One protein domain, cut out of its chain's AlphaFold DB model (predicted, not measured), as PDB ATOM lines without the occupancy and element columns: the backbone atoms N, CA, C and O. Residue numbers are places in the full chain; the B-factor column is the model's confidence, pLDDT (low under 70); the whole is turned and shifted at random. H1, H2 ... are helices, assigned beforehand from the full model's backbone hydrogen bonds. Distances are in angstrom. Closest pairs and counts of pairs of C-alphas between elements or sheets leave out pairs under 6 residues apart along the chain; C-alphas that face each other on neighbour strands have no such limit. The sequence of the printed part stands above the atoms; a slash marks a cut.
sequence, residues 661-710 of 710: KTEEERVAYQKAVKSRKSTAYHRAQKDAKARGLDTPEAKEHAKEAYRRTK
ATOM      1  N   LYS A 661     124.534 114.885 113.001       94.75
ATOM      2  CA  LYS A 661     123.901 115.084 114.314       94.75
ATOM      3  C   LYS A 661     124.792 114.634 115.470       94.75
ATOM      4  O   LYS A 661     124.747 115.233 116.537       94.75
ATOM      5  N   THR A 662     125.621 113.616 115.254       96.88
ATOM      6  CA  THR A 662     126.587 113.114 116.241       96.88
ATOM      7  C   THR A 662     128.019 113.560 115.929       96.88
ATOM      8  O   THR A 662     128.377 113.834 114.780       96.88
ATOM      9  N   GLU A 663     128.884 113.595 116.946       95.38
ATOM     10  CA  GLU A 663     130.296 113.957 116.751       95.38
ATOM     11  C   GLU A 663     131.075 112.885 115.964       95.38
ATOM     12  O   GLU A 663     131.962 113.213 115.175       95.38
ATOM     13  N   GLU A 664     130.680 111.608 116.054       95.19
ATOM     14  CA  GLU A 664     131.228 110.554 115.189       95.19
ATOM     15  C   GLU A 664     130.892 110.794 113.709       95.19
ATOM     16  O   GLU A 664     131.772 110.690 112.848       95.19
ATOM     17  N   GLU A 665     129.649 111.181 113.397       94.88
ATOM     18  CA  GLU A 665     129.248 111.564 112.039       94.88
ATOM     19  C   GLU A 665     129.967 112.832 111.571       94.88
ATOM     20  O   GLU A 665     130.377 112.893 110.415       94.88
ATOM     21  N   ARG A 666     130.193 113.823 112.446       95.56
ATOM     22  CA  ARG A 666     130.973 115.035 112.120       95.56
ATOM     23  C   ARG A 666     132.414 114.693 111.757       95.56
ATOM     24  O   ARG A 666     132.910 115.148 110.724       95.56
ATOM     25  N   VAL A 667     133.080 113.845 112.542       96.38
ATOM     26  CA  VAL A 667     134.443 113.371 112.252       96.38
ATOM     27  C   VAL A 667     134.475 112.529 110.970       96.38
ATOM     28  O   VAL A 667     135.369 112.713 110.134       96.38
ATOM     29  N   ALA A 668     133.490 111.651 110.757       95.00
ATOM     30  CA  ALA A 668     133.364 110.854 109.537       95.00
ATOM     31  C   ALA A 668     133.127 111.730 108.293       95.00
ATOM     32  O   ALA A 668     133.821 111.560 107.287       95.00
ATOM     33  N   TYR A 669     132.228 112.712 108.378       94.62
ATOM     34  CA  TYR A 669     131.920 113.682 107.329       94.62
ATOM     35  C   TYR A 669     133.142 114.543 106.999       94.62
ATOM     36  O   TYR A 669     133.553 114.612 105.842       94.62
ATOM     37  N   GLN A 670     133.825 115.112 107.999       95.00
ATOM     38  CA  GLN A 670     135.075 115.844 107.771       95.00
ATOM     39  C   GLN A 670     136.134 114.980 107.070       95.00
ATOM     40  O   GLN A 670     136.849 115.468 106.193       95.00
ATOM     41  N   LYS A 671     136.256 113.699 107.442       96.31
ATOM     42  CA  LYS A 671     137.193 112.749 106.825       96.31
ATOM     43  C   LYS A 671     136.794 112.410 105.384       96.31
ATOM     44  O   LYS A 671     137.665 112.354 104.515       96.31
ATOM     45  N   ALA A 672     135.499 112.259 105.112       93.31
ATOM     46  CA  ALA A 672     134.942 112.081 103.775       93.31
ATOM     47  C   ALA A 672     135.197 113.307 102.883       93.31
ATOM     48  O   ALA A 672     135.718 113.158 101.780       93.31
ATOM     49  N   VAL A 673     134.939 114.520 103.382       93.88
ATOM     50  CA  VAL A 673     135.207 115.783 102.677       93.88
ATOM     51  C   VAL A 673     136.705 115.955 102.397       93.88
ATOM     52  O   VAL A 673     137.083 116.210 101.255       93.88
ATOM     53  N   LYS A 674     137.582 115.734 103.388       94.81
ATOM     54  CA  LYS A 674     139.050 115.755 103.206       94.81
ATOM     55  C   LYS A 674     139.504 114.738 102.139       94.81
ATOM     56  O   LYS A 674     140.355 115.059 101.310       94.81
ATOM     57  N   SER A 675     138.891 113.551 102.103       95.25
ATOM     58  CA  SER A 675     139.136 112.523 101.079       95.25
ATOM     59  C   SER A 675     138.676 112.960  99.680       95.25
ATOM     60  O   SER A 675     139.488 112.966  98.752       95.25
ATOM     61  N   ARG A 676     137.418 113.415  99.528       91.88
ATOM     62  CA  ARG A 676     136.864 113.924  98.255       91.88
ATOM     63  C   ARG A 676     137.756 115.033  97.679       91.88
ATOM     64  O   ARG A 676     138.184 114.927  96.529       91.88
ATOM     65  N   LYS A 677     138.142 116.024  98.493       93.44
ATOM     66  CA  LYS A 677     139.005 117.147  98.073       93.44
ATOM     67  C   LYS A 677     140.408 116.703  97.635       93.44
ATOM     68  O   LYS A 677     140.909 117.186  96.621       93.44
ATOM     69  N   SER A 678     141.009 115.726  98.320       95.88
ATOM     70  CA  SER A 678     142.271 115.104  97.884       95.88
ATOM     71  C   SER A 678     142.133 114.389  96.530       95.88
ATOM     72  O   SER A 678     142.950 114.585  95.627       95.88
ATOM     73  N   THR A 679     141.052 113.623  96.323       95.88
ATOM     74  CA  THR A 679     140.813 112.960  95.029       95.88
ATOM     75  C   THR A 679     140.528 113.944  93.891       95.88
ATOM     76  O   THR A 679     141.000 113.718  92.777       95.88
ATOM     77  N   ALA A 680     139.838 115.057  94.162       95.00
ATOM     78  CA  ALA A 680     139.611 116.129  93.192       95.00
ATOM     79  C   ALA A 680     140.927 116.807  92.775       95.00
ATOM     80  O   ALA A 680     141.178 116.955  91.580       95.00
ATOM     81  N   TYR A 681     141.805 117.126  93.736       97.69
ATOM     82  CA  TYR A 681     143.144 117.664  93.468       97.69
ATOM     83  C   TYR A 681     143.957 116.736  92.555       97.69
ATOM     84  O   TYR A 681     144.442 117.161  91.507       97.69
ATOM     85  N   HIS A 682     144.071 115.449  92.900       97.62
ATOM     86  CA  HIS A 682     144.854 114.504  92.098       97.62
ATOM     87  C   HIS A 682     144.252 114.232  90.713       97.62
ATOM     88  O   HIS A 682     145.007 114.035  89.759       97.62
ATOM     89  N   ARG A 683     142.919 114.264  90.574       97.56
ATOM     90  CA  ARG A 683     142.249 114.191  89.269       97.56
ATOM     91  C   ARG A 683     142.579 115.422  88.423       97.56
ATOM     92  O   ARG A 683     143.168 115.269  87.361       97.56
ATOM     93  N   ALA A 684     142.341 116.627  88.938       97.38
ATOM     94  CA  ALA A 684     142.642 117.876  88.237       97.38
ATOM     95  C   ALA A 684     144.136 118.049  87.896       97.38
ATOM     96  O   ALA A 684     144.457 118.654  86.873       97.38
ATOM     97  N   GLN A 685     145.047 117.494  88.706       98.19
ATOM     98  CA  GLN A 685     146.483 117.453  88.410       98.19
ATOM     99  C   GLN A 685     146.814 116.487  87.264       98.19
ATOM    100  O   GLN A 685     147.654 116.796  86.417       98.19
ATOM    101  N   LYS A 686     146.178 115.308  87.233       98.12
ATOM    102  CA  LYS A 686     146.352 114.331  86.150       98.12
ATOM    103  C   LYS A 686     145.778 114.867  84.838       98.12
ATOM    104  O   LYS A 686     146.442 114.781  83.811       98.12
ATOM    105  N   ASP A 687     144.586 115.448  84.897       97.56
ATOM    106  CA  ASP A 687     143.863 115.965  83.737       97.56
ATOM    107  C   ASP A 687     144.567 117.212  83.163       97.56
ATOM    108  O   ASP A 687     144.637 117.370  81.948       97.56
ATOM    109  N   ALA A 688     145.192 118.045  84.007       97.88
ATOM    110  CA  ALA A 688     146.078 119.125  83.559       97.88
ATOM    111  C   ALA A 688     147.332 118.597  82.840       97.88
ATOM    112  O   ALA A 688     147.618 119.024  81.725       97.88
ATOM    113  N   LYS A 689     148.041 117.616  83.420       98.06
ATOM    114  CA  LYS A 689     149.193 116.977  82.753       98.06
ATOM    115  C   LYS A 689     148.815 116.312  81.426       98.06
ATOM    116  O   LYS A 689     149.600 116.338  80.489       98.06
ATOM    117  N   ALA A 690     147.615 115.737  81.330       97.56
ATOM    118  CA  ALA A 690     147.102 115.149  80.093       97.56
ATOM    119  C   ALA A 690     146.803 116.193  78.995       97.56
ATOM    120  O   ALA A 690     146.721 115.829  77.829       97.56
ATOM    121  N   ARG A 691     146.680 117.479  79.356       97.75
ATOM    122  CA  ARG A 691     146.587 118.623  78.430       97.75
ATOM    123  C   ARG A 691     147.953 119.234  78.081       97.75
ATOM    124  O   ARG A 691     147.990 120.293  77.470       97.75
ATOM    125  N   GLY A 692     149.058 118.615  78.502       97.81
ATOM    126  CA  GLY A 692     150.411 119.137  78.289       97.81
ATOM    127  C   GLY A 692     150.820 120.282  79.222       97.81
ATOM    128  O   GLY A 692     151.909 120.815  79.046       97.81
ATOM    129  N   LEU A 693     149.997 120.648  80.219       97.75
ATOM    130  CA  LEU A 693     150.351 121.693  81.188       97.75
ATOM    131  C   LEU A 693     151.532 121.263  82.054       97.75
ATOM    132  O   LEU A 693     151.600 120.122  82.534       97.75
ATOM    133  N   ASP A 694     152.424 122.216  82.300       97.75
ATOM    134  CA  ASP A 694     153.719 121.936  82.894       97.75
ATOM    135  C   ASP A 694     153.594 121.527  84.375       97.75
ATOM    136  O   ASP A 694     152.587 121.772  85.048       97.75
ATOM    137  N   THR A 695     154.607 120.872  84.947       97.06
ATOM    138  CA  THR A 695     154.489 120.338  86.318       97.06
ATOM    139  C   THR A 695     154.218 121.377  87.426       97.06
ATOM    140  O   THR A 695     153.613 120.970  88.432       97.06
ATOM    141  N   PRO A 696     154.606 122.672  87.323       97.88
ATOM    142  CA  PRO A 696     154.084 123.709  88.213       97.88
ATOM    143  C   PRO A 696     152.632 124.101  87.895       97.88
ATOM    144  O   PRO A 696     151.801 124.104  88.802       97.88
ATOM    145  N   GLU A 697     152.286 124.327  86.630       97.44
ATOM    146  CA  GLU A 697     150.948 124.752  86.188       97.44
ATOM    147  C   GLU A 697     149.866 123.715  86.514       97.44
ATOM    148  O   GLU A 697     148.811 124.036  87.059       97.44
ATOM    149  N   ALA A 698     150.159 122.433  86.302       97.88
ATOM    150  CA  ALA A 698     149.280 121.334  86.676       97.88
ATOM    151  C   ALA A 698     149.047 121.246  88.198       97.88
ATOM    152  O   ALA A 698     148.018 120.726  88.632       97.88
ATOM    153  N   LYS A 699     149.964 121.767  89.033       98.06
ATOM    154  CA  LYS A 699     149.729 121.935  90.482       98.06
ATOM    155  C   LYS A 699     148.880 123.174  90.771       98.06
ATOM    156  O   LYS A 699     148.093 123.120  91.709       98.06
ATOM    157  N   GLU A 700     149.022 124.261  90.013       98.00
ATOM    158  CA  GLU A 700     148.190 125.472  90.129       98.00
ATOM    159  C   GLU A 700     146.724 125.159  89.780       98.00
ATOM    160  O   GLU A 700     145.847 125.336  90.625       98.00
ATOM    161  N   HIS A 701     146.470 124.556  88.613       97.06
ATOM    162  CA  HIS A 701     145.143 124.094  88.178       97.06
ATOM    163  C   HIS A 701     144.509 123.121  89.192       97.06
ATOM    164  O   HIS A 701     143.327 123.221  89.522       97.06
ATOM    165  N   ALA A 702     145.307 122.218  89.774       97.44
ATOM    166  CA  ALA A 702     144.846 121.316  90.829       97.44
ATOM    167  C   ALA A 702     144.508 122.034  92.152       97.44
ATOM    168  O   ALA A 702     143.505 121.699  92.787       97.44
ATOM    169  N   LYS A 703     145.297 123.040  92.570       97.75
ATOM    170  CA  LYS A 703     144.964 123.905  93.722       97.75
ATOM    171  C   LYS A 703     143.677 124.687  93.460       97.75
ATOM    172  O   LYS A 703     142.899 124.887  94.388       97.75
ATOM    173  N   GLU A 704     143.453 125.145  92.231       97.00
ATOM    174  CA  GLU A 704     142.246 125.887  91.880       97.00
ATOM    175  C   GLU A 704     141.006 124.987  91.904       97.00
ATOM    176  O   GLU A 704     140.031 125.321  92.571       97.00
ATOM    177  N   ALA A 705     141.073 123.795  91.305       95.12
ATOM    178  CA  ALA A 705     140.015 122.791  91.415       95.12
ATOM    179  C   ALA A 705     139.713 122.434  92.885       95.12
ATOM    180  O   ALA A 705     138.552 122.389  93.284       95.12
ATOM    181  N   TYR A 706     140.744 122.275  93.726       95.44
ATOM    182  CA  TYR A 706     140.571 122.086  95.172       95.44
ATOM    183  C   TYR A 706     139.830 123.269  95.826       95.44
ATOM    184  O   TYR A 706     138.919 123.044  96.624       95.44
ATOM    185  N   ARG A 707     140.162 124.522  95.473       94.81
ATOM    186  CA  ARG A 707     139.453 125.724  95.960       94.81
ATOM    187  C   ARG A 707     137.992 125.763  95.512       94.81
ATOM    188  O   ARG A 707     137.151 126.079  96.338       94.81
ATOM    189  N   ARG A 708     137.681 125.398  94.262       92.94
ATOM    190  CA  ARG A 708     136.300 125.345  93.737       92.94
ATOM    191  C   ARG A 708     135.426 124.276  94.413       92.94
ATOM    192  O   ARG A 708     134.213 124.324  94.286       92.94
ATOM    193  N   THR A 709     136.020 123.330  95.148       87.94
ATOM    194  CA  THR A 709     135.285 122.357  95.986       87.94
ATOM    195  C   THR A 709     135.111 122.804  97.447       87.94
ATOM    196  O   THR A 709     134.786 121.971  98.295       87.94
ATOM    197  N   LYS A 710     135.397 124.066  97.799       80.94
ATOM    198  CA  LYS A 710     135.366 124.577  99.181       80.94
ATOM    199  C   LYS A 710     134.314 125.645  99.414       80.94
ATOM    200  O   LYS A 710     133.672 125.479 100.470       80.94
TER     201      LYS A 710
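What this domain is: This is residues 661 to 710 of the 710 residues of the protein "Hypothetical protein" of Symbiodinium sp. KB8 (UniProt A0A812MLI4). A long helix, H1, sticks out at its first end, and a shorter helix, H2, folds back along its last part to make a lopsided helical hairpin. The printed part has 50 residues with two named helices, H1 then H2, and no named strand; its class is all helix. It is loose, with a radius of gyration of the C-alphas of 13.7 A, and a rod in outline, spanning 45 by 14 by 12 A.

Where its parts are: H1 is residues 663 to 690, 40.3 A from C-alpha 663 at (130.296, 113.957, 116.751) to C-alpha 690 at (147.102, 115.149, 80.093). A short link of 6 residues leads to H2, residues 697 to 708, 16.5 A long, with C-alpha 708 at (136.300, 125.345, 93.737).

How they stand to each other: H1 touches H2 with residues 677 to 689 alone; their closest C-alphas, those of Tyr 681 and Ala 702, are 4.8 A apart. This helical hairpin runs opposite ways at a shallow tilt of 34 degrees, only just short of steep. In H1 and H2 every O i to N i+4 pair is within hydrogen-bond range.

The domain as a whole: The C-alphas farthest apart, those of Thr 662 and Gly 692, are 45.2 A apart. Residues 661 to 672, of which 663 to 672 belong to H1, stand free; the body without them spans 29 by 13 by 11 A. The printed part has no cut and ends at Lys 710, the chain's last residue. Its mean pLDDT is 95.8, and no printed residue is under 70.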